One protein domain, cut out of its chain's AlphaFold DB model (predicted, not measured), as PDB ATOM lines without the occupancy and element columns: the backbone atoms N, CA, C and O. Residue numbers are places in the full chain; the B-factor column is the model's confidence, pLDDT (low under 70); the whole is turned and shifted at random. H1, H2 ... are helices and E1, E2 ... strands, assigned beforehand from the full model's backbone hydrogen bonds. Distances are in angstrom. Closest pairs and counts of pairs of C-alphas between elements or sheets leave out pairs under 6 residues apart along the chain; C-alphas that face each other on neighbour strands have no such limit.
ATOM      1  N   LYS A   2     147.368 176.319 214.726       38.19
ATOM      2  CA  LYS A   2     148.294 177.463 214.620       38.19
ATOM      3  C   LYS A   2     149.590 177.152 215.382       38.19
ATOM      4  O   LYS A   2     149.563 177.039 216.603       38.19
ATOM      5  N   LYS A   3     150.716 177.004 214.675       44.50
ATOM      6  CA  LYS A   3     152.053 176.946 215.290       44.50
ATOM      7  C   LYS A   3     152.339 178.318 215.912       44.50
ATOM      8  O   LYS A   3     152.465 179.291 215.172       44.50
ATOM      9  N   ARG A   4     152.393 178.422 217.245       54.25
ATOM     10  CA  ARG A   4     152.898 179.637 217.907       54.25
ATOM     11  C   ARG A   4     154.377 179.773 217.542       54.25
ATOM     12  O   ARG A   4     155.151 178.858 217.807       54.25
ATOM     13  N   ARG A   5     154.744 180.869 216.873       54.12
ATOM     14  CA  ARG A   5     156.145 181.265 216.682       54.12
ATOM     15  C   ARG A   5     156.585 181.890 218.002       54.12
ATOM     16  O   ARG A   5     155.996 182.888 218.395       54.12
ATOM     17  N   ILE A   6     157.533 181.261 218.685       57.97
ATOM     18  CA  ILE A   6     158.159 181.802 219.896       57.97
ATOM     19  C   ILE A   6     159.127 182.890 219.421       57.97
ATOM     20  O   ILE A   6     159.952 182.629 218.538       57.97
ATOM     21  N   ALA A   7     158.966 184.118 219.909       52.41
ATOM     22  CA  ALA A   7     159.849 185.227 219.568       52.41
ATOM     23  C   ALA A   7     161.130 185.159 220.424       52.41
ATOM     24  O   ALA A   7     161.081 184.687 221.562       52.41
ATOM     25  N   PRO A   8     162.291 185.615 219.916       43.62
ATOM     26  CA  PRO A   8     163.493 185.725 220.739       43.62
ATOM     27  C   PRO A   8     163.231 186.727 221.877       43.62
ATOM     28  O   PRO A   8     163.134 187.924 221.630       43.62
ATOM     29  N   GLY A   9     163.061 186.221 223.103       55.34
ATOM     30  CA  GLY A   9     162.681 187.004 224.289       55.34
ATOM     31  C   GLY A   9     161.494 186.433 225.073       55.34
ATOM     32  O   GLY A   9     161.289 186.818 226.222       55.34
ATOM     33  N   ASP A  10     160.746 185.487 224.500       66.81
ATOM     34  CA  ASP A  10     159.684 184.790 225.225       66.81
ATOM     35  C   ASP A  10     160.291 183.855 226.280       66.81
ATOM     36  O   ASP A  10     161.046 182.927 225.975       66.81
ATOM     37  N   ILE A  11     159.950 184.103 227.543       62.34
ATOM     38  CA  ILE A  11     160.365 183.282 228.679       62.34
ATOM     39  C   ILE A  11     159.634 181.942 228.565       62.34
ATOM     40  O   ILE A  11     158.412 181.878 228.717       62.34
ATOM     41  N   ILE A  12     160.361 180.864 228.266       66.06
ATOM     42  CA  ILE A  12     159.776 179.521 228.220       66.06
ATOM     43  C   ILE A  12     159.459 179.114 229.667       66.06
ATOM     44  O   ILE A  12     160.374 179.074 230.493       66.06
ATOM     45  N   PRO A  13     158.191 178.832 230.010       66.31
ATOM     46  CA  PRO A  13     157.838 178.459 231.369       66.31
ATOM     47  C   PRO A  13     158.519 177.131 231.736       66.31
ATOM     48  O   PRO A  13     158.506 176.173 230.964       66.31
ATOM     49  N   LEU A  14     159.135 177.082 232.922       60.16
ATOM     50  CA  LEU A  14     159.986 175.968 233.380       60.16
ATOM     51  C   LEU A  14     159.283 174.601 233.329       60.16
ATOM     52  O   LEU A  14     159.907 173.592 233.007       60.16
ATOM     53  N   ASN A  15     157.964 174.582 233.541       62.19
ATOM     54  CA  ASN A  15     157.133 173.380 233.446       62.19
ATOM     55  C   ASN A  15     157.150 172.712 232.056       62.19
ATOM     56  O   ASN A  15     156.861 171.523 231.946       62.19
ATOM     57  N   GLN A  16     157.491 173.444 230.991       66.00
ATOM     58  CA  GLN A  16     157.627 172.892 229.641       66.00
ATOM     59  C   GLN A  16     158.997 172.256 229.396       66.00
ATOM     60  O   GLN A  16     159.139 171.486 228.449       66.00
ATOM     61  N   ILE A  17     159.991 172.564 230.231       72.19
ATOM     62  CA  ILE A  17     161.385 172.147 230.052       72.19
ATOM     63  C   ILE A  17     161.697 170.912 230.906       72.19
ATOM     64  O   ILE A  17     162.450 170.051 230.460       72.19
ATOM     65  N   ASP A  18     161.088 170.773 232.088       73.25
ATOM     66  CA  ASP A  18     161.408 169.684 233.026       73.25
ATOM     67  C   ASP A  18     161.244 168.280 232.425       73.25
ATOM     68  O   ASP A  18     162.088 167.414 232.641       73.25
ATOM     69  N   HIS A  19     160.212 168.052 231.608       79.69
ATOM     70  CA  HIS A  19     159.991 166.757 230.947       79.69
ATOM     71  C   HIS A  19     160.930 166.486 229.760       79.69
ATOM     72  O   HIS A  19     160.929 165.380 229.223       79.69
ATOM     73  N   LEU A  20     161.697 167.492 229.332       82.25
ATOM     74  CA  LEU A  20     162.638 167.424 228.210       82.25
ATOM     75  C   LEU A  20     164.084 167.224 228.685       82.25
ATOM     76  O   LEU A  20     164.986 167.041 227.865       82.25
ATOM     77  N   ILE A  21     164.315 167.291 229.999       86.88
ATOM     78  CA  ILE A  21     165.629 167.103 230.603       86.88
ATOM     79  C   ILE A  21     165.778 165.648 231.040       86.88
ATOM     80  O   ILE A  21     165.047 165.136 231.884       86.88
ATOM     81  N   TYR A  22     166.800 165.008 230.495       86.56
ATOM     82  CA  TYR A  22     167.241 163.665 230.830       86.56
ATOM     83  C   TYR A  22     168.490 163.735 231.702       86.56
ATOM     84  O   TYR A  22     169.294 164.656 231.578       86.56
ATOM     85  N   VAL A  23     168.683 162.749 232.574       86.25
ATOM     86  CA  VAL A  23     169.928 162.610 233.335       86.25
ATOM     87  C   VAL A  23     170.750 161.493 232.709       86.25
ATOM     88  O   VAL A  23     170.351 160.331 232.748       86.25
ATOM     89  N   VAL A  24     171.899 161.844 232.134       84.12
ATOM     90  CA  VAL A  24     172.838 160.889 231.534       84.12
ATOM     91  C   VAL A  24     174.188 161.073 232.208       84.12
ATOM     92  O   VAL A  24     174.729 162.174 232.222       84.12
ATOM     93  N   ARG A  25     174.723 160.010 232.826       84.50
ATOM     94  CA  ARG A  25     175.984 160.057 233.600       84.50
ATOM     95  C   ARG A  25     176.010 161.159 234.676       84.50
ATOM     96  O   ARG A  25     177.042 161.770 234.921       84.50
ATOM     97  N   GLY A  26     174.863 161.432 235.301       84.50
ATOM     98  CA  GLY A  26     174.722 162.493 236.306       84.50
ATOM     99  C   GLY A  26     174.652 163.915 235.734       84.50
ATOM    100  O   GLY A  26     174.520 164.862 236.501       84.50
ATOM    101  N   GLN A  27     174.693 164.078 234.409       85.50
ATOM    102  CA  GLN A  27     174.560 165.368 233.736       85.50
ATOM    103  C   GLN A  27     173.140 165.553 233.193       85.50
ATOM    104  O   GLN A  27     172.521 164.606 232.704       85.50
ATOM    105  N   ARG A  28     172.617 166.781 233.284       87.69
ATOM    106  CA  ARG A  28     171.317 167.167 232.715       87.69
ATOM    107  C   ARG A  28     171.494 167.425 231.220       87.69
ATOM    108  O   ARG A  28     172.227 168.330 230.840       87.69
ATOM    109  N   VAL A  29     170.821 166.643 230.387       87.44
ATOM    110  CA  VAL A  29     170.949 166.649 228.926       87.44
ATOM    111  C   VAL A  29     169.567 166.791 228.299       87.44
ATOM    112  O   VAL A  29     168.615 166.165 228.751       87.44
ATOM    113  N   MET A  30     169.448 167.585 227.238       88.38
ATOM    114  CA  MET A  30     168.241 167.663 226.413       88.38
ATOM    115  C   MET A  30     168.520 167.060 225.036       88.38
ATOM    116  O   MET A  30     169.610 167.234 224.492       88.38
ATOM    117  N   LEU A  31     167.542 166.358 224.461       87.81
ATOM    118  CA  LEU A  31     167.661 165.844 223.097       87.81
ATOM    119  C   LEU A  31     167.657 166.996 222.086       87.81
ATOM    120  O   LEU A  31     166.904 167.964 222.219       87.81
ATOM    121  N   ASP A  32     168.443 166.857 221.019       86.00
ATOM    122  CA  ASP A  32     168.505 167.836 219.928       86.00
ATOM    123  C   ASP A  32     167.136 168.044 219.256       86.00
ATOM    124  O   ASP A  32     166.821 169.150 218.821       86.00
ATOM    125  N   SER A  33     166.284 167.013 219.230       86.06
ATOM    126  CA  SER A  33     164.893 167.085 218.768       86.06
ATOM    127  C   SER A  33     164.013 168.008 219.596       86.06
ATOM    128  O   SER A  33     163.195 168.743 219.033       86.06
ATOM    129  N   ASP A  34     164.174 167.974 220.914       87.38
ATOM    130  CA  ASP A  34     163.385 168.796 221.825       87.38
ATOM    131  C   ASP A  34     163.894 170.233 221.798       87.38
ATOM    132  O   ASP A  34     163.102 171.164 221.643       87.38
ATOM    133  N   LEU A  35     165.216 170.408 221.780       85.31
ATOM    134  CA  LEU A  35     165.849 171.711 221.612       85.31
ATOM    135  C   LEU A  35     165.432 172.371 220.286       85.31
ATOM    136  O   LEU A  35     165.012 173.528 220.262       85.31
ATOM    137  N   ALA A  36     165.452 171.623 219.179       86.62
ATOM    138  CA  ALA A  36     165.013 172.111 217.873       86.62
ATOM    139  C   ALA A  36     163.533 172.525 217.879       86.62
ATOM    140  O   ALA A  36     163.177 173.553 217.300       86.62
ATOM    141  N   ARG A  37     162.675 171.770 218.582       86.31
ATOM    142  CA  ARG A  37     161.259 172.116 218.764       86.31
ATOM    143  C   ARG A  37     161.090 173.420 219.546       86.31
ATOM    144  O   ARG A  37     160.269 174.234 219.125       86.31
ATOM    145  N   LEU A  38     161.852 173.626 220.622       83.00
ATOM    146  CA  LEU A  38     161.813 174.860 221.417       83.00
ATOM    147  C   LEU A  38     162.242 176.079 220.589       83.00
ATOM    148  O   LEU A  38     161.571 177.106 220.617       83.00
ATOM    149  N   TYR A  39     163.297 175.944 219.783       82.00
ATOM    150  CA  TYR A  39     163.761 177.016 218.892       82.00
ATOM    151  C   TYR A  39     162.962 177.136 217.584       82.00
ATOM    152  O   TYR A  39     163.235 178.018 216.770       82.00
ATOM    153  N   GLY A  40     161.987 176.256 217.341       83.25
ATOM    154  CA  GLY A  40     161.186 176.256 216.115       83.25
ATOM    155  C   GLY A  40     161.983 175.954 214.838       83.25
ATOM    156  O   GLY A  40     161.544 176.314 213.744       83.25
ATOM    157  N   VAL A  41     163.137 175.297 214.961       88.00
ATOM    158  CA  VAL A  41     164.011 174.907 213.845       88.00
ATOM    159  C   VAL A  41     163.961 173.397 213.616       88.00
ATOM    160  O   VAL A  41     163.433 172.633 214.418       88.00
ATOM    161  N   THR A  42     164.505 172.934 212.493       90.56
ATOM    162  CA  THR A  42     164.731 171.498 212.292       90.56
ATOM    163  C   THR A  42     165.984 171.061 213.047       90.56
ATOM    164  O   THR A  42     166.934 171.834 213.173       90.56
ATOM    165  N   THR A  43     166.026 169.802 213.490       90.06
ATOM    166  CA  THR A  43     167.230 169.191 214.086       90.06
ATOM    167  C   THR A  43     168.437 169.315 213.167       90.06
ATOM    168  O   THR A  43     169.529 169.655 213.605       90.06
ATOM    169  N   PHE A  44     168.232 169.139 211.860       91.31
ATOM    170  CA  PHE A  44     169.272 169.345 210.857       91.31
ATOM    171  C   PHE A  44     169.843 170.771 210.880       91.31
ATOM    172  O   PHE A  44     171.060 170.939 210.912       91.31
ATOM    173  N   ASN A  45     168.987 171.800 210.883       88.31
ATOM    174  CA  ASN A  45     169.442 173.192 210.908       88.31
ATOM    175  C   ASN A  45     170.124 173.547 212.230       88.31
ATOM    176  O   ASN A  45     171.126 174.259 212.208       88.31
ATOM    177  N   LEU A  46     169.623 173.019 213.350       87.19
ATOM    178  CA  LEU A  46     170.246 173.162 214.663       87.19
ATOM    179  C   LEU A  46     171.662 172.566 214.663       87.19
ATOM    180  O   LEU A  46     172.627 173.282 214.913       87.19
ATOM    181  N   ASN A  47     171.805 171.299 214.268       88.69
ATOM    182  CA  ASN A  47     173.095 170.604 214.226       88.69
ATOM    183  C   ASN A  47     174.081 171.276 213.257       88.69
ATOM    184  O   ASN A  47     175.271 171.405 213.547       88.69
ATOM    185  N   LYS A  48     173.583 171.793 212.127       90.12
ATOM    186  CA  LYS A  48     174.379 172.573 211.171       90.12
ATOM    187  C   LYS A  48     174.846 173.910 211.754       90.12
ATOM    188  O   LYS A  48     175.967 174.331 211.480       90.12
ATOM    189  N   ALA A  49     173.996 174.594 212.518       87.19
ATOM    190  CA  ALA A  49     174.339 175.855 213.172       87.19
ATOM    191  C   ALA A  49     175.379 175.651 214.281       87.19
ATOM    192  O   ALA A  49     176.321 176.440 214.365       87.19
ATOM    193  N   VAL A  50     175.242 174.574 215.059       85.06
ATOM    194  CA  VAL A  50     176.215 174.161 216.078       85.06
ATOM    195  C   VAL A  50     177.566 173.858 215.439       85.06
ATOM    196  O   VAL A  50     178.569 174.449 215.822       85.06
ATOM    197  N   GLY A  51     177.593 173.018 214.399       85.19
ATOM    198  CA  GLY A  51     178.842 172.648 213.729       85.19
ATOM    199  C   GLY A  51     179.564 173.819 213.050       85.19
ATOM    200  O   GLY A  51     180.783 173.800 212.936       85.19
ATOM    201  N   ARG A  52     178.835 174.853 212.611       86.00
ATOM    202  CA  ARG A  52     179.423 176.062 212.004       86.00
ATOM    203  C   ARG A  52     179.923 177.080 213.015       86.00
ATOM    204  O   ARG A  52     180.800 177.867 212.684       86.00
ATOM    205  N   ASN A  53     179.329 177.099 214.203       85.50
ATOM    206  CA  ASN A  53     179.611 178.090 215.232       85.50
ATOM    207  C   ASN A  53     180.136 177.419 216.500       85.50
ATOM    208  O   ASN A  53     179.754 177.821 217.592       85.50
ATOM    209  N   THR A  54     181.007 176.417 216.377       77.94
ATOM    210  CA  THR A  54     181.565 175.682 217.526       77.94
ATOM    211  C   THR A  54     182.217 176.607 218.554       77.94
ATOM    212  O   THR A  54     182.058 176.390 219.740       77.94
ATOM    213  N   ILE A  55     182.827 177.718 218.130       80.44
ATOM    214  CA  ILE A  55     183.391 178.743 219.035       80.44
ATOM    215  C   ILE A  55     182.324 179.373 219.956       80.44
ATOM    216  O   ILE A  55     182.639 179.835 221.049       80.44
ATOM    217  N   ARG A  56     181.052 179.409 219.534       79.75
ATOM    218  CA  ARG A  56     179.929 179.957 220.317       79.75
ATOM    219  C   ARG A  56     179.249 178.918 221.210       79.75
ATOM    220  O   ARG A  56     178.390 179.300 222.001       79.75
ATOM    221  N   PHE A  57     179.594 177.641 221.070       74.75
ATOM    222  CA  PHE A  57     179.024 176.551 221.853       74.75
ATOM    223  C   PHE A  57     180.138 175.914 222.691       74.75
ATOM    224  O   PHE A  57     180.965 175.200 222.130       74.75
ATOM    225  N   PRO A  58     180.199 176.177 224.009       74.00
ATOM    226  CA  PRO A  58     181.200 175.556 224.872       74.00
ATOM    227  C   PRO A  58     181.042 174.030 224.882       74.00
ATOM    228  O   PRO A  58     179.952 173.520 224.623       74.00
ATOM    229  N   ASP A  59     182.108 173.301 225.216       69.50
ATOM    230  CA  ASP A  59     182.094 171.828 225.227       69.50
ATOM    231  C   ASP A  59     181.010 171.258 226.161       69.50
ATOM    232  O   ASP A  59     180.383 170.248 225.842       69.50
ATOM    233  N   ASP A  60     180.682 171.969 227.243       72.31
ATOM    234  CA  ASP A  60     179.605 171.616 228.179       72.31
ATOM    235  C   ASP A  60     178.191 171.726 227.575       72.31
ATOM    236  O   ASP A  60     177.215 171.254 228.160       72.31
ATOM    237  N   PHE A  61     178.054 172.340 226.397       75.69
ATOM    238  CA  PHE A  61     176.787 172.441 225.673       75.69
ATOM    239  C   PHE A  61     176.452 171.160 224.898       75.69
ATOM    240  O   PHE A  61     175.289 170.905 224.579       75.69
ATOM    241  N   LEU A  62     177.464 170.353 224.565       80.06
ATOM    242  CA  LEU A  62     177.310 169.164 223.737       80.06
ATOM    243  C   LEU A  62     177.616 167.906 224.531       80.06
ATOM    244  O   LEU A  62     178.760 167.574 224.821       80.06
ATOM    245  N   PHE A  63     176.575 167.123 224.789       83.88
ATOM    246  CA  PHE A  63     176.749 165.816 225.399       83.88
ATOM    247  C   PHE A  63     177.149 164.780 224.342       83.88
ATOM    248  O   PHE A  63     176.320 164.292 223.566       83.88
ATOM    249  N   ARG A  64     178.441 164.443 224.287       82.00
ATOM    250  CA  ARG A  64     178.968 163.453 223.343       82.00
ATOM    251  C   ARG A  64     178.963 162.056 223.959       82.00
ATOM    252  O   ARG A  64     179.656 161.797 224.939       82.00
ATOM    253  N   LEU A  65     178.230 161.140 223.331       83.25
ATOM    254  CA  LEU A  65     178.306 159.716 223.654       83.25
ATOM    255  C   LEU A  65     179.641 159.134 223.181       83.25
ATOM    256  O   LEU A  65     180.113 159.428 222.076       83.25
TER     257      LEU A  65
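This is residues 2 to 65 of the 113 residues of the protein "ORF6N domain-containing protein" of Candidatus Lindowbacteria bacterium RIFCSPLOWO2_12_FULL_62_27 (UniProt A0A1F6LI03). Little regular structure: a long unnamed stretch, residues 2 to 20, leads into a small hairpin, E1 and E2, followed by two short helices set at a wide angle, H1 and H2, and an unnamed tail, residues 53 to 65. The 64 printed residues hold E1, E2, H1 and H2 in that order, an antiparallel two-stranded sheet, mixed class, with 25 residues in named elements. The whole is only just compact, close to loose, with a radius of gyration of the C-alphas of 12.8 A and spans of 36 by 28 by 19 A.

E1, residues 21 to 24, and E2, residues 27 to 30, form an antiparallel hairpin at 135 degrees; N 22 and O 29 are 2.8 A apart, within hydrogen-bond range. H1, residues 32 to 38, is apart from E1. H2, residues 43 to 52, touches H1, about perpendicular at 76 degrees; their closest C-alphas, of Ala 36 and Thr 43, are 5.3 A apart. H2 is apart from both strands. In H1 and H2 every O i to N i+4 pair is within hydrogen-bond range.

E1 begins at C-alpha 21 (165.629, 167.103, 230.603) and measures 9.6 A, E2 9.9 A, H1 9.8 A. H2, 14.1 A, ends at C-alpha 52 (179.423, 176.062, 212.004).

The C-alphas farthest apart, of Lys 2 and Arg 25, are 37.8 A apart. The printed part has no cut, and no link between named elements is long. Residues 2 to 16 and residue 59 have pLDDT under 70.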